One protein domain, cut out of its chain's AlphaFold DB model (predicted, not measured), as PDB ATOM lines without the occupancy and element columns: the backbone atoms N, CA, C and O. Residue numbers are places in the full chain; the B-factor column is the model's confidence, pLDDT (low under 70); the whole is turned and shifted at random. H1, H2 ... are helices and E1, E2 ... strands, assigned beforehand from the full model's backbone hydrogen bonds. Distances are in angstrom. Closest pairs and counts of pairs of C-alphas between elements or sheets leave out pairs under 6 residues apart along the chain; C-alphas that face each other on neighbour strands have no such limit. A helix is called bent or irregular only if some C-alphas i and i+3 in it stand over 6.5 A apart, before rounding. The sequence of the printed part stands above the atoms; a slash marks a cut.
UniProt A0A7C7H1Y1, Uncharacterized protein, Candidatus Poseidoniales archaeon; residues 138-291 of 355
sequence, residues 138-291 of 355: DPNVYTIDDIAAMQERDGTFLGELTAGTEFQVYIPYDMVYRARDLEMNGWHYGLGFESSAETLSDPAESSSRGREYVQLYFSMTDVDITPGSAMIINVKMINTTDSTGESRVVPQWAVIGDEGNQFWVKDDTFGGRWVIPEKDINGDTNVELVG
ATOM      1  N   ASP A 138     168.012  94.203 115.106       86.19
ATOM      2  CA  ASP A 138     168.466  95.588 115.007       86.19
ATOM      3  C   ASP A 138     167.739  96.466 116.045       86.19
ATOM      4  O   ASP A 138     166.512  96.561 116.025       86.19
ATOM      5  N   PRO A 139     168.465  97.151 116.950       82.88
ATOM      6  CA  PRO A 139     167.852  98.029 117.946       82.88
ATOM      7  C   PRO A 139     167.139  99.260 117.358       82.88
ATOM      8  O   PRO A 139     166.421  99.930 118.096       82.88
ATOM      9  N   ASN A 140     167.347  99.588 116.078       88.31
ATOM     10  CA  ASN A 140     166.701 100.717 115.401       88.31
ATOM     11  C   ASN A 140     165.470 100.301 114.585       88.31
ATOM     12  O   ASN A 140     164.984 101.083 113.765       88.31
ATOM     13  N   VAL A 141     164.980  99.079 114.774       90.31
ATOM     14  CA  VAL A 141     163.770  98.572 114.136       90.31
ATOM     15  C   VAL A 141     162.710  98.386 115.202       90.31
ATOM     16  O   VAL A 141     162.937  97.706 116.198       90.31
ATOM     17  N   TYR A 142     161.536  98.952 114.958       91.12
ATOM     18  CA  TYR A 142     160.387  98.824 115.840       91.12
ATOM     19  C   TYR A 142     159.196  98.242 115.091       91.12
ATOM     20  O   TYR A 142     158.938  98.568 113.932       91.12
ATOM     21  N   THR A 143     158.437  97.396 115.767       91.19
ATOM     22  CA  THR A 143     157.102  96.990 115.330       91.19
ATOM     23  C   THR A 143     156.045  97.917 115.927       91.19
ATOM     24  O   THR A 143     156.326  98.753 116.792       91.19
ATOM     25  N   ILE A 144     154.800  97.781 115.472       91.50
ATOM     26  CA  ILE A 144     153.674  98.510 116.068       91.50
ATOM     27  C   ILE A 144     153.482  98.142 117.540       91.50
ATOM     28  O   ILE A 144     153.193  99.025 118.347       91.50
ATOM     29  N   ASP A 145     153.713  96.879 117.892       90.12
ATOM     30  CA  ASP A 145     153.615  96.389 119.267       90.12
ATOM     31  C   ASP A 145     154.666  97.063 120.156       90.12
ATOM     32  O   ASP A 145     154.340  97.557 121.237       90.12
ATOM     33  N   ASP A 146     155.902  97.200 119.660       90.56
ATOM     34  CA  ASP A 146     156.980  97.868 120.393       90.56
ATOM     35  C   ASP A 146     156.653  99.337 120.670       90.56
ATOM     36  O   ASP A 146     156.821  99.805 121.795       90.56
ATOM     37  N   ILE A 147     156.160 100.071 119.664       90.12
ATOM     38  CA  ILE A 147     155.788 101.487 119.815       90.12
ATOM     39  C   ILE A 147     154.591 101.626 120.758       90.12
ATOM     40  O   ILE A 147     154.590 102.506 121.621       90.12
ATOM     41  N   ALA A 148     153.589 100.753 120.633       88.12
ATOM     42  CA  ALA A 148     152.419 100.753 121.504       88.12
ATOM     43  C   ALA A 148     152.785 100.473 122.972       88.12
ATOM     44  O   ALA A 148     152.157 101.034 123.875       88.12
ATOM     45  N   ALA A 149     153.812  99.657 123.220       88.88
ATOM     46  CA  ALA A 149     154.322  99.342 124.553       88.88
ATOM     47  C   ALA A 149     155.128 100.483 125.199       88.88
ATOM     48  O   ALA A 149     155.270 100.529 126.427       88.88
ATOM     49  N   MET A 150     155.659 101.426 124.410       88.75
ATOM     50  CA  MET A 150     156.452 102.528 124.952       88.75
ATOM     51  C   MET A 150     155.614 103.453 125.837       88.75
ATOM     52  O   MET A 150     154.447 103.744 125.571       88.75
ATOM     53  N   GLN A 151     156.239 103.946 126.906       84.00
ATOM     54  CA  GLN A 151     155.617 104.879 127.845       84.00
ATOM     55  C   GLN A 151     155.973 106.325 127.514       84.00
ATOM     56  O   GLN A 151     157.049 106.614 126.993       84.00
ATOM     57  N   GLU A 152     155.079 107.241 127.869       80.88
ATOM     58  CA  GLU A 152     155.331 108.675 127.774       80.88
ATOM     59  C   GLU A 152     156.480 109.081 128.708       80.88
ATOM     60  O   GLU A 152     156.555 108.662 129.868       80.88
ATOM     61  N   ARG A 153     157.389 109.907 128.191       80.19
ATOM     62  CA  ARG A 153     158.473 110.512 128.960       80.19
ATOM     63  C   ARG A 153     158.676 111.946 128.497       80.19
ATOM     64  O   ARG A 153     158.835 112.199 127.303       80.19
ATOM     65  N   ASP A 154     158.738 112.862 129.456       76.56
ATOM     66  CA  ASP A 154     158.888 114.294 129.194       76.56
ATOM     67  C   ASP A 154     160.070 114.594 128.257       76.56
ATOM     68  O   ASP A 154     161.201 114.151 128.484       76.56
ATOM     69  N   GLY A 155     159.803 115.384 127.212       74.19
ATOM     70  CA  GLY A 155     160.805 115.806 126.229       74.19
ATOM     71  C   GLY A 155     161.176 114.751 125.178       74.19
ATOM     72  O   GLY A 155     162.127 114.963 124.425       74.19
ATOM     73  N   THR A 156     160.445 113.638 125.116       83.81
ATOM     74  CA  THR A 156     160.591 112.585 124.098       83.81
ATOM     75  C   THR A 156     159.282 112.405 123.329       83.81
ATOM     76  O   THR A 156     158.244 112.900 123.764       83.81
ATOM     77  N   PHE A 157     159.324 111.718 122.185       83.62
ATOM     78  CA  PHE A 157     158.104 111.273 121.510       83.62
ATOM     79  C   PHE A 157     157.440 110.166 122.340       83.62
ATOM     80  O   PHE A 157     156.371 110.365 122.903       83.62
ATOM     81  N   LEU A 158     158.129 109.030 122.483       84.88
ATOM     82  CA  LEU A 158     157.793 107.928 123.383       84.88
ATOM     83  C   LEU A 158     159.095 107.289 123.886       84.88
ATOM     84  O   LEU A 158     160.065 107.173 123.135       84.88
ATOM     85  N   GLY A 159     159.125 106.861 125.147       86.00
ATOM     86  CA  GLY A 159     160.254 106.150 125.744       86.00
ATOM     87  C   GLY A 159     161.570 106.929 125.678       86.00
ATOM     88  O   GLY A 159     161.786 107.882 126.427       86.00
ATOM     89  N   GLU A 160     162.487 106.478 124.821       85.00
ATOM     90  CA  GLU A 160     163.812 107.086 124.615       85.00
ATOM     91  C   GLU A 160     163.951 107.778 123.245       85.00
ATOM     92  O   GLU A 160     165.033 108.248 122.890       85.00
ATOM     93  N   LEU A 161     162.859 107.882 122.478       87.62
ATOM     94  CA  LEU A 161     162.849 108.487 121.147       87.62
ATOM     95  C   LEU A 161     162.921 110.015 121.259       87.62
ATOM     96  O   LEU A 161     161.937 110.692 121.567       87.62
ATOM     97  N   THR A 162     164.109 110.567 121.019       88.94
ATOM     98  CA  THR A 162     164.392 112.008 121.106       88.94
ATOM     99  C   THR A 162     164.515 112.631 119.720       88.94
ATOM    100  O   THR A 162     164.607 111.940 118.708       88.94
ATOM    101  N   ALA A 163     164.510 113.961 119.649       87.00
ATOM    102  CA  ALA A 163     164.742 114.656 118.389       87.00
ATOM    103  C   ALA A 163     166.121 114.302 117.802       87.00
ATOM    104  O   ALA A 163     167.136 114.351 118.494       87.00
ATOM    105  N   GLY A 164     166.150 113.980 116.511       86.12
ATOM    106  CA  GLY A 164     167.326 113.502 115.790       86.12
ATOM    107  C   GLY A 164     167.487 111.980 115.777       86.12
ATOM    108  O   GLY A 164     168.362 111.500 115.061       86.12
ATOM    109  N   THR A 165     166.665 111.222 116.513       91.12
ATOM    110  CA  THR A 165     166.635 109.758 116.394       91.12
ATOM    111  C   THR A 165     166.059 109.361 115.033       91.12
ATOM    112  O   THR A 165     164.993 109.843 114.641       91.12
ATOM    113  N   GLU A 166     166.762 108.467 114.340       91.50
ATOM    114  CA  GLU A 166     166.339 107.836 113.090       91.50
ATOM    115  C   GLU A 166     166.147 106.337 113.336       91.50
ATOM    116  O   GLU A 166     167.020 105.689 113.913       91.50
ATOM    117  N   PHE A 167     164.992 105.803 112.946       92.31
ATOM    118  CA  PHE A 167     164.643 104.392 113.117       92.31
ATOM    119  C   PHE A 167     163.664 103.937 112.036       92.31
ATOM    120  O   PHE A 167     163.075 104.753 111.327       92.31
ATOM    121  N   GLN A 168     163.481 102.628 111.913       92.38
ATOM    122  CA  GLN A 168     162.548 102.024 110.972       92.38
ATOM    123  C   GLN A 168     161.369 101.401 111.710       92.38
ATOM    124  O   GLN A 168     161.544 100.774 112.752       92.38
ATOM    125  N   VAL A 169     160.166 101.553 111.158       91.69
ATOM    126  CA  VAL A 169     158.964 100.877 111.657       91.69
ATOM    127  C   VAL A 169     158.525  99.833 110.657       91.69
ATOM    128  O   VAL A 169     158.175 100.172 109.529       91.69
ATOM    129  N   TYR A 170     158.539  98.570 111.068       92.06
ATOM    130  CA  TYR A 170     158.092  97.456 110.246       92.06
ATOM    131  C   TYR A 170     156.640  97.104 110.562       92.06
ATOM    132  O   TYR A 170     156.299  96.758 111.693       92.06
ATOM    133  N   ILE A 171     155.783  97.185 109.545       90.75
ATOM    134  CA  ILE A 171     154.341  96.981 109.673       90.75
ATOM    135  C   ILE A 171     153.899  95.915 108.666       90.75
ATOM    136  O   ILE A 171     153.682  96.237 107.491       90.75
ATOM    137  N   PRO A 172     153.760  94.646 109.078       88.19
ATOM    138  CA  PRO A 172     153.059  93.655 108.275       88.19
ATOM    139  C   PRO A 172     151.555  93.955 108.270       88.19
ATOM    140  O   PRO A 172     150.996  94.386 109.277       88.19
ATOM    141  N   TYR A 173     150.888  93.732 107.139       87.25
ATOM    142  CA  TYR A 173     149.441  93.911 107.037       87.25
ATOM    143  C   TYR A 173     148.823  92.908 106.066       87.25
ATOM    144  O   TYR A 173     149.343  92.648 104.982       87.25
ATOM    145  N   ASP A 174     147.659  92.387 106.443       82.50
ATOM    146  CA  ASP A 174     146.863  91.491 105.596       82.50
ATOM    147  C   ASP A 174     145.740  92.233 104.859       82.50
ATOM    148  O   ASP A 174     145.234  91.772 103.832       82.50
ATOM    149  N   MET A 175     145.350  93.396 105.380       85.81
ATOM    150  CA  MET A 175     144.249  94.200 104.874       85.81
ATOM    151  C   MET A 175     144.587  95.683 104.924       85.81
ATOM    152  O   MET A 175     145.289  96.150 105.819       85.81
ATOM    153  N   VAL A 176     144.069  96.423 103.949       89.94
ATOM    154  CA  VAL A 176     144.255  97.870 103.850       89.94
ATOM    155  C   VAL A 176     142.902  98.529 103.671       89.94
ATOM    156  O   VAL A 176     142.027  98.034 102.955       89.94
ATOM    157  N   TYR A 177     142.726  99.674 104.309       90.31
ATOM    158  CA  TYR A 177     141.531 100.488 104.187       90.31
ATOM    159  C   TYR A 177     141.799 101.635 103.232       90.31
ATOM    160  O   TYR A 177     142.834 102.280 103.309       90.31
ATOM    161  N   ARG A 178     140.864 101.928 102.330       89.69
ATOM    162  CA  ARG A 178     140.999 103.051 101.399       89.69
ATOM    163  C   ARG A 178     139.836 104.018 101.540       89.69
ATOM    164  O   ARG A 178     138.680 103.598 101.521       89.69
ATOM    165  N   ALA A 179     140.130 105.309 101.618       86.88
ATOM    166  CA  ALA A 179     139.134 106.371 101.539       86.88
ATOM    167  C   ALA A 179     139.501 107.357 100.432       86.88
ATOM    168  O   ALA A 179     140.670 107.636 100.180       86.88
ATOM    169  N   ARG A 180     138.484 107.877  99.739       81.00
ATOM    170  CA  ARG A 180     138.696 108.920  98.735       81.00
ATOM    171  C   ARG A 180     138.796 110.269  99.427       81.00
ATOM    172  O   ARG A 180     137.882 110.630 100.167       81.00
ATOM    173  N   ASP A 181     139.840 111.020  99.107       76.62
ATOM    174  CA  ASP A 181     139.906 112.433  99.441       76.62
ATOM    175  C   ASP A 181     139.033 113.220  98.453       76.62
ATOM    176  O   ASP A 181     139.272 113.226  97.238       76.62
ATOM    177  N   LEU A 182     137.969 113.839  98.966       68.62
ATOM    178  CA  LEU A 182     137.040 114.634  98.164       68.62
ATOM    179  C   LEU A 182     137.591 116.030  97.842       68.62
ATOM    180  O   LEU A 182     137.130 116.635  96.875       68.62
ATOM    181  N   GLU A 183     138.561 116.524  98.612       67.19
ATOM    182  CA  GLU A 183     139.128 117.865  98.470       67.19
ATOM    183  C   GLU A 183     140.324 117.867  97.517       67.19
ATOM    184  O   GLU A 183     140.396 118.707  96.618       67.19
ATOM    185  N   MET A 184     141.224 116.887  97.648       63.41
ATOM    186  CA  MET A 184     142.463 116.816  96.855       63.41
ATOM    187  C   MET A 184     142.395 115.829  95.679       63.41
ATOM    188  O   MET A 184     143.329 115.739  94.883       63.41
ATOM    189  N   ASN A 185     141.269 115.121  95.514       62.66
ATOM    190  CA  ASN A 185     141.052 114.105  94.473       62.66
ATOM    191  C   ASN A 185     142.121 112.986  94.486       62.66
ATOM    192  O   ASN A 185     142.504 112.471  93.431       62.66
ATOM    193  N   GLY A 186     142.570 112.620  95.689       76.94
ATOM    194  CA  GLY A 186     143.512 111.537  95.979       76.94
ATOM    195  C   GLY A 186     142.863 110.371  96.734       76.94
ATOM    196  O   GLY A 186     141.642 110.333  96.936       76.94
ATOM    197  N   TRP A 187     143.683 109.403  97.135       85.38
ATOM    198  CA  TRP A 187     143.271 108.270  97.960       85.38
ATOM    199  C   TRP A 187     144.153 108.200  99.200       85.38
ATOM    200  O   TRP A 187     145.368 108.157  99.064       85.38
ATOM    201  N   HIS A 188     143.515 108.107 100.364       89.06
ATOM    202  CA  HIS A 188     144.175 107.825 101.635       89.06
ATOM    203  C   HIS A 188     144.096 106.330 101.918       89.06
ATOM    204  O   HIS A 188     143.016 105.728 101.809       89.06
ATOM    205  N   TYR A 189     145.226 105.744 102.293       90.44
ATOM    206  CA  TYR A 189     145.366 104.343 102.660       90.44
ATOM    207  C   TYR A 189     145.610 104.241 104.165       90.44
ATOM    208  O   TYR A 189     146.598 104.754 104.681       90.44
ATOM    209  N   GLY A 190     144.675 103.603 104.861       89.62
ATOM    210  CA  GLY A 190     144.689 103.370 106.296       89.62
ATOM    211  C   GLY A 190     145.120 101.948 106.649       89.62
ATOM    212  O   GLY A 190     144.690 100.978 106.014       89.62
ATOM    213  N   LEU A 191     145.928 101.835 107.694       90.06
ATOM    214  CA  LEU A 191     146.331 100.601 108.350       90.06
ATOM    215  C   LEU A 191     145.532 100.431 109.637       90.06
ATOM    216  O   LEU A 191     145.548 101.296 110.510       90.06
ATOM    217  N   GLY A 192     144.836  99.304 109.758       83.44
ATOM    218  CA  GLY A 192     144.012  99.017 110.924       83.44
ATOM    219  C   GLY A 192     144.730  98.313 112.071       83.44
ATOM    220  O   GLY A 192     144.180  98.270 113.169       83.44
ATOM    221  N   PHE A 193     145.951  97.818 111.852       88.56
ATOM    222  CA  PHE A 193     146.770  97.094 112.834       88.56
ATOM    223  C   PHE A 193     146.081  95.868 113.447       88.56
ATOM    224  O   PHE A 193     146.263  95.551 114.619       88.56
ATOM    225  N   GLU A 194     145.301  95.146 112.647       85.88
ATOM    226  CA  GLU A 194     144.601  93.929 113.068       85.88
ATOM    227  C   GLU A 194     145.561  92.828 113.540       85.88
ATOM    228  O   GLU A 194     145.207  92.048 114.421       85.88
ATOM    229  N   SER A 195     146.785  92.781 113.003       84.31
ATOM    230  CA  SER A 195     147.843  91.862 113.450       84.31
ATOM    231  C   SER A 195     148.313  92.141 114.879       84.31
ATOM    232  O   SER A 195     148.706  91.216 115.579       84.31
ATOM    233  N   SER A 196     148.238  93.403 115.301       85.19
ATOM    234  CA  SER A 196     148.638  93.905 116.620       85.19
ATOM    235  C   SER A 196     147.450  94.031 117.576       85.19
ATOM    236  O   SER A 196     147.564  94.621 118.648       85.19
ATOM    237  N   ALA A 197     146.278  93.503 117.202       85.12
ATOM    238  CA  ALA A 197     145.054  93.675 117.975       85.12
ATOM    239  C   ALA A 197     145.173  93.127 119.402       85.12
ATOM    240  O   ALA A 197     144.609  93.726 120.307       85.12
ATOM    241  N   GLU A 198     145.910  92.035 119.625       85.25
ATOM    242  CA  GLU A 198     146.120  91.458 120.961       85.25
ATOM    243  C   GLU A 198     146.849  92.446 121.885       85.25
ATOM    244  O   GLU A 198     146.294  92.855 122.907       85.25
ATOM    245  N   THR A 199     148.014  92.943 121.467       83.75
ATOM    246  CA  THR A 199     148.802  93.929 122.222       83.75
ATOM    247  C   THR A 199     148.078  95.267 122.373       83.75
ATOM    248  O   THR A 199     148.096  95.873 123.447       83.75
ATOM    249  N   LEU A 200     147.377  95.730 121.332       84.06
ATOM    250  CA  LEU A 200     146.561  96.949 121.396       84.06
ATOM    251  C   LEU A 200     145.324  96.791 122.296       84.06
ATOM    252  O   LEU A 200     144.785  97.797 122.758       84.06
ATOM    253  N   SER A 201     144.876  95.558 122.557       83.69
ATOM    254  CA  SER A 201     143.763  95.280 123.472       83.69
ATOM    255  C   SER A 201     144.189  95.206 124.930       83.69
ATOM    256  O   SER A 201     143.368  95.485 125.802       83.69
ATOM    257  N   ASP A 202     145.439  94.822 125.206       83.06
ATOM    258  CA  ASP A 202     145.931  94.606 126.565       83.06
ATOM    259  C   ASP A 202     146.581  95.877 127.155       83.06
ATOM    260  O   ASP A 202     147.660  96.294 126.719       83.06
ATOM    261  N   PRO A 203     145.993  96.489 128.204       79.56
ATOM    262  CA  PRO A 203     146.601  97.617 128.907       79.56
ATOM    263  C   PRO A 203     147.899  97.272 129.654       79.56
ATOM    264  O   PRO A 203     148.590  98.183 130.113       79.56
ATOM    265  N   ALA A 204     148.211  95.986 129.851       81.81
ATOM    266  CA  ALA A 204     149.476  95.538 130.425       81.81
ATOM    267  C   ALA A 204     150.614  95.517 129.393       81.81
ATOM    268  O   ALA A 204     151.773  95.672 129.781       81.81
ATOM    269  N   GLU A 205     150.288  95.347 128.110       82.62
ATOM    270  CA  GLU A 205     151.265  95.290 127.020       82.62
ATOM    271  C   GLU A 205     151.378  96.610 126.252       82.62
ATOM    272  O   GLU A 205     152.437  96.894 125.701       82.62
ATOM    273  N   SER A 206     150.341  97.454 126.259       84.06
ATOM    274  CA  SER A 206     150.355  98.759 125.590       84.06
ATOM    275  C   SER A 206     149.963  99.923 126.502       84.06
ATOM    276  O   SER A 206     149.094  99.820 127.373       84.06
ATOM    277  N   SER A 207     150.581 101.084 126.276       84.62
ATOM    278  CA  SER A 207     150.228 102.327 126.961       84.62
ATOM    279  C   SER A 207     149.133 103.081 126.193       84.62
ATOM    280  O   SER A 207     149.073 103.020 124.967       84.62
ATOM    281  N   SER A 208     148.268 103.819 126.903       82.06
ATOM    282  CA  SER A 208     147.226 104.662 126.274       82.06
ATOM    283  C   SER A 208     147.829 105.600 125.213       82.06
ATOM    284  O   SER A 208     147.389 105.615 124.065       82.06
ATOM    285  N   ARG A 209     148.946 106.259 125.547       82.44
ATOM    286  CA  ARG A 209     149.689 107.131 124.626       82.44
ATOM    287  C   ARG A 209     150.334 106.404 123.457       82.44
ATOM    288  O   ARG A 209     150.291 106.912 122.342       82.44
ATOM    289  N   GLY A 210     150.923 105.235 123.692       85.25
ATOM    290  CA  GLY A 210     151.525 104.423 122.638       85.25
ATOM    291  C   GLY A 210     150.486 104.029 121.592       85.25
ATOM    292  O   GLY A 210     150.701 104.252 120.401       85.25
ATOM    293  N   ARG A 211     149.316 103.540 122.034       86.81
ATOM    294  CA  ARG A 211     148.182 103.221 121.147       86.81
ATOM    295  C   ARG A 211     147.727 104.434 120.348       86.81
ATOM    296  O   ARG A 211     147.510 104.334 119.141       86.81
ATOM    297  N   GLU A 212     147.613 105.583 121.001       85.38
ATOM    298  CA  GLU A 212     147.228 106.818 120.334       85.38
ATOM    299  C   GLU A 212     148.235 107.268 119.289       85.38
ATOM    300  O   GLU A 212     147.844 107.591 118.174       85.38
ATOM    301  N   TYR A 213     149.525 107.242 119.599       88.25
ATOM    302  CA  TYR A 213     150.558 107.711 118.682       88.25
ATOM    303  C   TYR A 213     150.719 106.777 117.483       88.25
ATOM    304  O   TYR A 213     150.900 107.252 116.359       88.25
ATOM    305  N   VAL A 214     150.589 105.464 117.696       89.94
ATOM    306  CA  VAL A 214     150.491 104.466 116.622       89.94
ATOM    307  C   VAL A 214     149.382 104.844 115.644       89.94
ATOM    308  O   VAL A 214     149.607 104.912 114.433       89.94
ATOM    309  N   GLN A 215     148.197 105.166 116.160       88.81
ATOM    310  CA  GLN A 215     147.083 105.588 115.322       88.81
ATOM    311  C   GLN A 215     147.360 106.939 114.676       88.81
ATOM    312  O   GLN A 215     147.316 107.048 113.459       88.81
ATOM    313  N   LEU A 216     147.692 107.957 115.453       88.62
ATOM    314  CA  LEU A 216     147.818 109.337 115.010       88.62
ATOM    315  C   LEU A 216     148.894 109.538 113.935       88.62
ATOM    316  O   LEU A 216     148.662 110.303 112.998       88.62
ATOM    317  N   TYR A 217     150.038 108.859 114.058       90.44
ATOM    318  CA  TYR A 217     151.220 109.130 113.238       90.44
ATOM    319  C   TYR A 217     151.591 108.033 112.240       90.44
ATOM    320  O   TYR A 217     152.262 108.350 111.261       90.44
ATOM    321  N   PHE A 218     151.193 106.776 112.466       92.31
ATOM    322  CA  PHE A 218     151.667 105.637 111.663       92.31
ATOM    323  C   PHE A 218     150.560 104.907 110.894       92.31
ATOM    324  O   PHE A 218     150.849 103.998 110.118       92.31
ATOM    325  N   SER A 219     149.294 105.286 111.085       91.12
ATOM    326  CA  SER A 219     148.168 104.531 110.525       91.12
ATOM    327  C   SER A 219     147.718 104.961 109.130       91.12
ATOM    328  O   SER A 219     146.850 104.291 108.582       91.12
ATOM    329  N   MET A 220     148.243 106.042 108.537       91.50
ATOM    330  CA  MET A 220     147.715 106.560 107.267       91.50
ATOM    331  C   MET A 220     148.786 107.085 106.309       91.50
ATOM    332  O   MET A 220     149.702 107.788 106.717       91.50
ATOM    333  N   THR A 221     148.644 106.789 105.017       90.94
ATOM    334  CA  THR A 221     149.560 107.226 103.950       90.94
ATOM    335  C   THR A 221     148.821 107.514 102.640       90.94
ATOM    336  O   THR A 221     147.768 106.937 102.372       90.94
ATOM    337  N   ASP A 222     149.395 108.379 101.802       87.75
ATOM    338  CA  ASP A 222     148.938 108.638 100.426       87.75
ATOM    339  C   ASP A 222     149.480 107.623  99.400       87.75
ATOM    340  O   ASP A 222     149.109 107.643  98.222       87.75
ATOM    341  N   VAL A 223     150.385 106.734  99.817       87.31
ATOM    342  CA  VAL A 223     151.007 105.742  98.934       87.31
ATOM    343  C   VAL A 223     150.087 104.538  98.758       87.31
ATOM    344  O   VAL A 223     149.550 104.004  99.726       87.31
ATOM    345  N   ASP A 224     149.940 104.051  97.520       87.56
ATOM    346  CA  ASP A 224     149.212 102.808  97.264       87.56
ATOM    347  C   ASP A 224     149.995 101.601  97.787       87.56
ATOM    348  O   ASP A 224     150.885 101.068  97.124       87.56
ATOM    349  N   ILE A 225     149.631 101.170  98.990       88.44
ATOM    350  CA  ILE A 225     150.258 100.049  99.693       88.44
ATOM    351  C   ILE A 225     149.646  98.686  99.333       88.44
ATOM    352  O   ILE A 225     150.181  97.649  99.708       88.44
ATOM    353  N   THR A 226     148.561  98.645  98.548       88.06
ATOM    354  CA  THR A 226     147.897  97.382  98.161       88.06
ATOM    355  C   THR A 226     148.777  96.356  97.421       88.06
ATOM    356  O   THR A 226     148.497  95.156  97.541       88.06
ATOM    357  N   PRO A 227     149.827  96.743  96.661       86.81
ATOM    358  CA  PRO A 227     150.700  95.776  95.999       86.81
ATOM    359  C   PRO A 227     151.682  95.057  96.933       86.81
ATOM    360  O   PRO A 227     152.180  93.997  96.546       86.81
ATOM    361  N   GLY A 228     152.011  95.644  98.090       85.81
ATOM    362  CA  GLY A 228     152.915  95.068  99.092       85.81
ATOM    363  C   GLY A 228     152.152  94.250 100.128       85.81
ATOM    364  O   GLY A 228     150.937  94.277 100.129       85.81
ATOM    365  N   SER A 229     152.848  93.514 100.988       86.19
ATOM    366  CA  SER A 229     152.274  92.789 102.139       86.19
ATOM    367  C   SER A 229     152.859  93.240 103.483       86.19
ATOM    368  O   SER A 229     152.504  92.721 104.537       86.19
ATOM    369  N   ALA A 230     153.814  94.164 103.439       89.06
ATOM    370  CA  ALA A 230     154.315  94.892 104.591       89.06
ATOM    371  C   ALA A 230     154.838  96.258 104.135       89.06
ATOM    372  O   ALA A 230     155.108  96.481 102.947       89.06
ATOM    373  N   MET A 231     154.966  97.177 105.083       91.19
ATOM    374  CA  MET A 231     155.507  98.513 104.874       91.19
ATOM    375  C   MET A 231     156.607  98.762 105.897       91.19
ATOM    376  O   MET A 231     156.438  98.464 107.078       91.19
ATOM    377  N   ILE A 232     157.720  99.309 105.427       91.69
ATOM    378  CA  ILE A 232     158.771  99.872 106.263       91.69
ATOM    379  C   ILE A 232     158.620 101.386 106.208       91.69
ATOM    380  O   ILE A 232     158.566 101.969 105.123       91.69
ATOM    381  N   ILE A 233     158.539 102.009 107.378       92.25
ATOM    382  CA  ILE A 233     158.503 103.462 107.508       92.25
ATOM    383  C   ILE A 233     159.843 103.936 108.047       92.25
ATOM    384  O   ILE A 233     160.227 103.564 109.153       92.25
ATOM    385  N   ASN A 234     160.540 104.772 107.285       91.88
ATOM    386  CA  ASN A 234     161.750 105.440 107.745       91.88
ATOM    387  C   ASN A 234     161.343 106.676 108.548       91.88
ATOM    388  O   ASN A 234     160.768 107.628 108.014       91.88
ATOM    389  N   VAL A 235     161.611 106.646 109.850       91.50
ATOM    390  CA  VAL A 235     161.175 107.670 110.793       91.50
ATOM    391  C   VAL A 235     162.364 108.489 111.238       91.50
ATOM    392  O   VAL A 235     163.342 107.957 111.759       91.50
ATOM    393  N   LYS A 236     162.231 109.805 111.122       90.62
ATOM    394  CA  LYS A 236     163.107 110.764 111.780       90.62
ATOM    395  C   LYS A 236     162.293 111.590 112.749       90.62
ATOM    396  O   LYS A 236     161.285 112.192 112.375       90.62
ATOM    397  N   MET A 237     162.750 111.632 113.988       90.81
ATOM    398  CA  MET A 237     162.142 112.465 115.012       90.81
ATOM    399  C   MET A 237     162.658 113.894 114.897       90.81
ATOM    400  O   MET A 237     163.866 114.140 114.909       90.81
ATOM    401  N   ILE A 238     161.744 114.852 114.819       88.56
ATOM    402  CA  ILE A 238     162.036 116.279 114.715       88.56
ATOM    403  C   ILE A 238     161.404 116.987 115.910       88.56
ATOM    404  O   ILE A 238     160.309 116.651 116.356       88.56
ATOM    405  N   ASN A 239     162.113 117.970 116.459       86.75
ATOM    406  CA  ASN A 239     161.529 118.866 117.446       86.75
ATOM    407  C   ASN A 239     160.796 119.991 116.711       86.75
ATOM    408  O   ASN A 239     161.440 120.783 116.022       86.75
ATOM    409  N   THR A 240     159.478 120.058 116.860       81.25
ATOM    410  CA  THR A 240     158.659 121.146 116.324       81.25
ATOM    411  C   THR A 240     158.173 122.031 117.458       81.25
ATOM    412  O   THR A 240     157.812 121.547 118.530       81.25
ATOM    413  N   THR A 241     158.133 123.336 117.219       76.69
ATOM    414  CA  THR A 241     157.528 124.296 118.142       76.69
ATOM    415  C   THR A 241     156.217 124.767 117.539       76.69
ATOM    416  O   THR A 241     156.210 125.317 116.439       76.69
ATOM    417  N   ASP A 242     155.107 124.528 118.231       69.12
ATOM    418  CA  ASP A 242     153.803 125.015 117.786       69.12
ATOM    419  C   ASP A 242     153.720 126.552 117.911       69.12
ATOM    420  O   ASP A 242     154.504 127.205 118.604       69.12
ATOM    421  N   SER A 243     152.732 127.144 117.246       64.38
ATOM    422  CA  SER A 243     152.336 128.555 117.308       64.38
ATOM    423  C   SER A 243     152.106 129.088 118.732       64.38
ATOM    424  O   SER A 243     152.193 130.297 118.962       64.38
ATOM    425  N   THR A 244     151.857 128.197 119.692       61.72
ATOM    426  CA  THR A 244     151.710 128.465 121.129       61.72
ATOM    427  C   THR A 244     153.046 128.550 121.884       61.72
ATOM    428  O   THR A 244     153.073 128.983 123.037       61.72
ATOM    429  N   GLY A 245     154.164 128.198 121.240       64.00
ATOM    430  CA  GLY A 245     155.510 128.182 121.821       64.00
ATOM    431  C   GLY A 245     155.884 126.872 122.523       64.00
ATOM    432  O   GLY A 245     156.995 126.764 123.046       64.00
ATOM    433  N   GLU A 246     154.993 125.881 122.537       72.00
ATOM    434  CA  GLU A 246     155.261 124.561 123.102       72.00
ATOM    435  C   GLU A 246     156.085 123.714 122.124       72.00
ATOM    436  O   GLU A 246     155.767 123.616 120.938       72.00
ATOM    437  N   SER A 247     157.189 123.145 122.613       76.94
ATOM    438  CA  SER A 247     158.069 122.288 121.814       76.94
ATOM    439  C   SER A 247     157.730 120.826 122.055       76.94
ATOM    440  O   SER A 247     157.719 120.383 123.202       76.94
ATOM    441  N   ARG A 248     157.498 120.083 120.973       82.88
ATOM    442  CA  ARG A 248     157.180 118.656 120.998       82.88
ATOM    443  C   ARG A 248     158.029 117.895 119.988       82.88
ATOM    444  O   ARG A 248     158.307 118.383 118.894       82.88
ATOM    445  N   VAL A 249     158.427 116.681 120.359       86.44
ATOM    446  CA  VAL A 249     159.123 115.759 119.457       86.44
ATOM    447  C   VAL A 249     158.071 114.970 118.692       86.44
ATOM    448  O   VAL A 249     157.210 114.361 119.317       86.44
ATOM    449  N   VAL A 250     158.125 114.996 117.363       88.44
ATOM    450  CA  VAL A 250     157.180 114.308 116.472       88.44
ATOM    451  C   VAL A 250     157.911 113.730 115.254       88.44
ATOM    452  O   VAL A 250     159.025 114.166 114.954       88.44
ATOM    453  N   PRO A 251     157.314 112.776 114.522       90.19
ATOM    454  CA  PRO A 251     157.845 112.331 113.239       90.19
ATOM    455  C   PRO A 251     157.919 113.472 112.219       90.19
ATOM    456  O   PRO A 251     157.123 114.410 112.261       90.19
ATOM    457  N   GLN A 252     158.839 113.370 111.262       89.31
ATOM    458  CA  GLN A 252     159.095 114.409 110.254       89.31
ATOM    459  C   GLN A 252     157.870 114.851 109.428       89.31
ATOM    460  O   GLN A 252     157.788 116.007 109.023       89.31
ATOM    461  N   TRP A 253     156.880 113.975 109.238       87.62
ATOM    462  CA  TRP A 253     155.640 114.298 108.520       87.62
ATOM    463  C   TRP A 253     154.566 114.983 109.381       87.62
ATOM    464  O   TRP A 253     153.508 115.352 108.876       87.62
ATOM    465  N   ALA A 254     154.820 115.154 110.680       86.12
ATOM    466  CA  ALA A 254     153.904 115.770 111.638       86.12
ATOM    467  C   ALA A 254     154.295 117.203 112.037       86.12
ATOM    468  O   ALA A 254     153.876 117.724 113.079       86.12
ATOM    469  N   VAL A 255     155.111 117.856 111.207       82.75
ATOM    470  CA  VAL A 255     155.488 119.258 111.389       82.75
ATOM    471  C   VAL A 255     154.398 120.147 110.795       82.75
ATOM    472  O   VAL A 255     154.088 120.073 109.604       82.75
ATOM    473  N   ILE A 256     153.797 120.985 111.642       75.12
ATOM    474  CA  ILE A 256     152.716 121.894 111.252       75.12
ATOM    475  C   ILE A 256     153.276 122.985 110.336       75.12
ATOM    476  O   ILE A 256     154.168 123.733 110.729       75.12
ATOM    477  N   GLY A 257     152.684 123.131 109.149       67.06
ATOM    478  CA  GLY A 257     152.994 124.221 108.221       67.06
ATOM    479  C   GLY A 257     154.140 123.946 107.246       67.06
ATOM    480  O   GLY A 257     154.395 124.801 106.400       67.06
ATOM    481  N   ASP A 258     154.776 122.774 107.319       72.75
ATOM    482  CA  ASP A 258     155.752 122.341 106.317       72.75
ATOM    483  C   ASP A 258     155.056 121.899 105.020       72.75
ATOM    484  O   ASP A 258     154.020 121.226 105.030       72.75
ATOM    485  N   GLU A 259     155.625 122.302 103.880       66.38
ATOM    486  CA  GLU A 259     155.097 121.965 102.556       66.38
ATOM    487  C   GLU A 259     155.157 120.448 102.323       66.38
ATOM    488  O   GLU A 259     156.234 119.859 102.282       66.38
ATOM    489  N   GLY A 260     153.992 119.821 102.139       69.31
ATOM    490  CA  GLY A 260     153.861 118.380 101.889       69.31
ATOM    491  C   GLY A 260     153.339 117.574 103.079       69.31
ATOM    492  O   GLY A 260     152.867 116.459 102.873       69.31
ATOM    493  N   ASN A 261     153.334 118.145 104.288       81.75
ATOM    494  CA  ASN A 261     152.734 117.509 105.458       81.75
ATOM    495  C   ASN A 261     151.229 117.779 105.501       81.75
ATOM    496  O   ASN A 261     150.783 118.925 105.399       81.75
ATOM    497  N   GLN A 262     150.440 116.724 105.687       83.06
ATOM    498  CA  GLN A 262     148.986 116.817 105.737       83.06
ATOM    499  C   GLN A 262     148.454 116.201 107.029       83.06
ATOM    500  O   GLN A 262     148.724 115.045 107.354       83.06
ATOM    501  N   PHE A 263     147.635 116.979 107.736       84.75
ATOM    502  CA  PHE A 263     146.778 116.476 108.799       84.75
ATOM    503  C   PHE A 263     145.363 116.333 108.247       84.75
ATOM    504  O   PHE A 263     144.727 117.327 107.889       84.75
ATOM    505  N   TRP A 264     144.883 115.100 108.126       83.12
ATOM    506  CA  TRP A 264     143.573 114.813 107.554       83.12
ATOM    507  C   TRP A 264     142.571 114.519 108.661       83.12
ATOM    508  O   TRP A 264     142.774 113.632 109.492       83.12
ATOM    509  N   VAL A 265     141.477 115.275 108.656       81.31
ATOM    510  CA  VAL A 265     140.378 115.145 109.611       81.31
ATOM    511  C   VAL A 265     139.127 114.798 108.828       81.31
ATOM    512  O   VAL A 265     138.719 115.551 107.944       81.31
ATOM    513  N   LYS A 266     138.523 113.652 109.142       74.00
ATOM    514  CA  LYS A 266     137.314 113.199 108.449       74.00
ATOM    515  C   LYS A 266     136.045 113.636 109.165       74.00
ATOM    516  O   LYS A 266     135.175 114.259 108.561       74.00
ATOM    517  N   ASP A 267     135.939 113.271 110.436       71.75
ATOM    518  CA  ASP A 267     134.814 113.585 111.310       71.75
ATOM    519  C   ASP A 267     135.245 113.499 112.785       71.75
ATOM    520  O   ASP A 267     136.309 112.961 113.103       71.75
ATOM    521  N   ASP A 268     134.400 114.009 113.683       69.94
ATOM    522  CA  ASP A 268     134.654 114.038 115.130       69.94
ATOM    523  C   ASP A 268     134.743 112.634 115.763       69.94
ATOM    524  O   ASP A 268     135.218 112.496 116.885       69.94
ATOM    525  N   THR A 269     134.269 111.587 115.076       70.00
ATOM    526  CA  THR A 269     134.281 110.204 115.586       70.00
ATOM    527  C   THR A 269     135.526 109.422 115.180       70.00
ATOM    528  O   THR A 269     135.969 108.550 115.918       70.00
ATOM    529  N   PHE A 270     136.098 109.732 114.022       73.75
ATOM    530  CA  PHE A 270     137.337 109.173 113.501       73.75
ATOM    531  C   PHE A 270     138.553 109.964 114.010       73.75
ATOM    532  O   PHE A 270     139.637 109.403 114.204       73.75
ATOM    533  N   GLY A 271     138.362 111.260 114.272       77.31
ATOM    534  CA  GLY A 271     139.416 112.188 114.660       77.31
ATOM    535  C   GLY A 271     140.320 112.563 113.485       77.31
ATOM    536  O   GLY A 271     139.990 112.352 112.313       77.31
ATOM    537  N   GLY A 272     141.472 113.147 113.808       82.62
ATOM    538  CA  GLY A 272     142.503 113.494 112.832       82.62
ATOM    539  C   GLY A 272     143.636 112.473 112.786       82.62
ATOM    540  O   GLY A 272     143.882 111.764 113.763       82.62
ATOM    541  N   ARG A 273     144.315 112.378 111.642       88.06
ATOM    542  CA  ARG A 273     145.517 111.556 111.438       88.06
ATOM    543  C   ARG A 273     146.534 112.319 110.606       88.06
ATOM    544  O   ARG A 273     146.164 113.032 109.671       88.06
ATOM    545  N   TRP A 274     147.810 112.140 110.921       89.44
ATOM    546  CA  TRP A 274     148.882 112.600 110.051       89.44
ATOM    547  C   TRP A 274     149.054 111.632 108.888       89.44
ATOM    548  O   TRP A 274     149.137 110.420 109.082       89.44
ATOM    549  N   VAL A 275     149.083 112.181 107.677       89.38
ATOM    550  CA  VAL A 275     149.324 111.418 106.454       89.38
ATOM    551  C   VAL A 275     150.825 111.295 106.252       89.38
ATOM    552  O   VAL A 275     151.537 112.296 106.242       89.38
ATOM    553  N   ILE A 276     151.302 110.069 106.068       90.25
ATOM    554  CA  ILE A 276     152.706 109.782 105.789       90.25
ATOM    555  C   ILE A 276     152.938 109.957 104.282       90.25
ATOM    556  O   ILE A 276     152.400 109.163 103.495       90.25
ATOM    557  N   PRO A 277     153.717 110.965 103.852       87.00
ATOM    558  CA  PRO A 277     154.029 111.166 102.444       87.00
ATOM    559  C   PRO A 277     155.038 110.116 101.966       87.00
ATOM    560  O   PRO A 277     155.817 109.592 102.758       87.00
ATOM    561  N   GLU A 278     155.077 109.841 100.658       85.06
ATOM    562  CA  GLU A 278     156.044 108.900 100.058       85.06
ATOM    563  C   GLU A 278     157.499 109.304 100.345       85.06
ATOM    564  O   GLU A 278     158.368 108.455 100.564       85.06
ATOM    565  N   LYS A 279     157.759 110.615 100.331       83.06
ATOM    566  CA  LYS A 279     159.089 111.203 100.473       83.06
ATOM    567  C   LYS A 279     159.084 112.342 101.474       83.06
ATOM    568  O   LYS A 279     158.100 113.067 101.584       83.06
ATOM    569  N   ASP A 280     160.206 112.500 102.156       76.25
ATOM    570  CA  ASP A 280     160.495 113.660 102.987       76.25
ATOM    571  C   ASP A 280     160.754 114.915 102.130       76.25
ATOM    572  O   ASP A 280     160.992 114.836 100.919       76.25
ATOM    573  N   ILE A 281     160.787 116.081 102.777       68.81
ATOM    574  CA  ILE A 281     161.153 117.374 102.189       68.81
ATOM    575  C   ILE A 281     162.545 117.354 101.532       68.81
ATOM    576  O   ILE A 281     162.797 118.085 100.572       68.81
ATOM    577  N   ASN A 282     163.440 116.481 102.003       69.25
ATOM    578  CA  ASN A 282     164.776 116.279 101.437       69.25
ATOM    579  C   ASN A 282     164.791 115.338 100.215       69.25
ATOM    580  O   ASN A 282     165.816 115.215  99.543       69.25
ATOM    581  N   GLY A 283     163.658 114.705  99.893       71.50
ATOM    582  CA  GLY A 283     163.510 113.748  98.797       71.50
ATOM    583  C   GLY A 283     163.840 112.297  99.159       71.50
ATOM    584  O   GLY A 283     163.756 111.435  98.278       71.50
ATOM    585  N   ASP A 284     164.186 112.031 100.421       79.81
ATOM    586  CA  ASP A 284     164.420 110.686 100.953       79.81
ATOM    587  C   ASP A 284     163.100 109.912 101.078       79.81
ATOM    588  O   ASP A 284     162.043 110.501 101.297       79.81
ATOM    589  N   THR A 285     163.136 108.592 100.891       84.31
ATOM    590  CA  THR A 285     161.941 107.735 100.925       84.31
ATOM    591  C   THR A 285     161.491 107.467 102.356       84.31
ATOM    592  O   THR A 285     162.224 106.865 103.139       84.31
ATOM    593  N   ASN A 286     160.257 107.852 102.679       86.44
ATOM    594  CA  ASN A 286     159.656 107.593 103.989       86.44
ATOM    595  C   ASN A 286     158.974 106.235 104.039       86.44
ATOM    596  O   ASN A 286     158.912 105.628 105.099       86.44
ATOM    597  N   VAL A 287     158.450 105.782 102.901       88.75
ATOM    598  CA  VAL A 287     157.648 104.566 102.793       88.75
ATOM    599  C   VAL A 287     158.303 103.610 101.810       88.75
ATOM    600  O   VAL A 287     158.491 103.931 100.637       88.75
ATOM    601  N   GLU A 288     158.599 102.404 102.282       89.50
ATOM    602  CA  GLU A 288     159.106 101.306 101.470       89.50
ATOM    603  C   GLU A 288     158.151 100.112 101.545       89.50
ATOM    604  O   GLU A 288     157.765  99.659 102.623       89.50
ATOM    605  N   LEU A 289     157.752  99.592 100.383       89.06
ATOM    606  CA  LEU A 289     156.843  98.451 100.288       89.06
ATOM    607  C   LEU A 289     157.616  97.146 100.139       89.06
ATOM    608  O   LEU A 289     158.463  96.995  99.257       89.06
ATOM    609  N   VAL A 290     157.244  96.166 100.953       87.50
ATOM    610  CA  VAL A 290     157.844  94.833 100.978       87.50
ATOM    611  C   VAL A 290     156.802  93.810 100.540       87.50
ATOM    612  O   VAL A 290     155.607  93.977 100.775       87.50
ATOM    613  N   GLY A 291     157.234  92.733  99.882       81.94
ATOM    614  CA  GLY A 291     156.322  91.681  99.421       81.94
ATOM    615  C   GLY A 291     155.660  91.977  98.070       81.94
ATOM    616  O   GLY A 291     154.712  91.300  97.672       81.94
TER     617      GLY A 291
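AT A GLANCE: This is residues 138 to 291 of the 355 residues of an uncharacterized protein of Candidatus Poseidoniales archaeon (UniProt A0A7C7H1Y1). A strongly twisted sheet of five strands, E1, E2, E5, E6 and E9, makes a wall along which the long, bent E5 runs; H3 lies near the middle of the domain and with its residues 213 to 218 packs on E8 of the small hairpin of E7 and E8, while H1 lies beside H3 and H2 beside H1. A second hairpin, E3 and E4, is a small flap, tied by a short pairing of residues 189 to 190 with residues 220 to 221. The 154 printed residues have three named helices and nine named strands, in the order E1 H1 E2 E3 E4 H2 H3 E5 E6 E7 E8 E9; the class is mixed, with under half of the residues in named elements. The whole is compact, with a radius of gyration of the C-alphas of 14.9 A, and rounded, spanning 38 by 37 by 34 A.

HOW THE PARTS SIT: Start at E1, residues 141 to 143, and its parallel neighbour E2, residues 166 to 172: N 142 and O 168, 2.9 A apart, are within hydrogen-bond range. With H1, residues 144 to 149, they form a strand-helix-strand unit, two parallel neighbour strands with a helix between, whose crossover is right-handed. On the other side of E2 look for antiparallel E5, residues 230 to 241, with N 169 and O 233 at 2.8 A. E5 bends by 51 degrees at residue 238; on its side away from E2 are antiparallel E9, residues 287 to 290, with N 232 and O 288 at 2.8 A, and E6, residues 247 to 251, its hairpin partner, with N 238 and O 250 at 2.8 A. E3, residues 175 to 180, and E4, residues 187 to 190, form an antiparallel hairpin with N 190 and O 177 at 2.7 A. E7, residues 262 to 265, and E8, residues 272 to 275, form another, with N 264 and O 273 at 2.9 A. H1 is on the branched sheet; it touches H2, residues 194 to 201, the same way at a shallow tilt of 7 degrees, closest at the C-alphas of Asp 145 and Ser 196, 6.2 A. H1 also touches H3, residues 208 to 218, opposite ways at a shallow tilt of 29 degrees, closest at the C-alphas of Ala 148 and Gly 210, 3.9 A. H2 and H3 only graze the sheet, and the closest C-alphas of H3 and E8 are those of Leu 216 and Arg 273, 4.8 A. In H1 and H3 every O i to N i+4 pair is within hydrogen-bond range; in H2, irregular with C-alphas 195 and 198 7.7 A apart, 2 of 4 are.

IN THESE COORDINATES: Find C-alpha 141 at (163.770, 98.572, 114.136), where E1 begins. E2 measures 20.0 A from first to last C-alpha, E3 16.9 A and H3 15.3 A. E5, 32.5 A, begins at C-alpha 230, (154.315, 94.892, 104.591), and E9 ends at C-alpha 290, (157.844, 94.833, 100.978).

THE WHOLE: The printed part has no cut, and its farthest C-alphas, of Thr 244 and Gly 291, are 43.0 A apart. Long links join H1 to E2, H3 to E5 and E8 to E9. The mean pLDDT of the printed part is 83.9; look for values under 70 at residues 182 to 185, 242 to 245, 257, 259 to 260, 268 and 281 to 282.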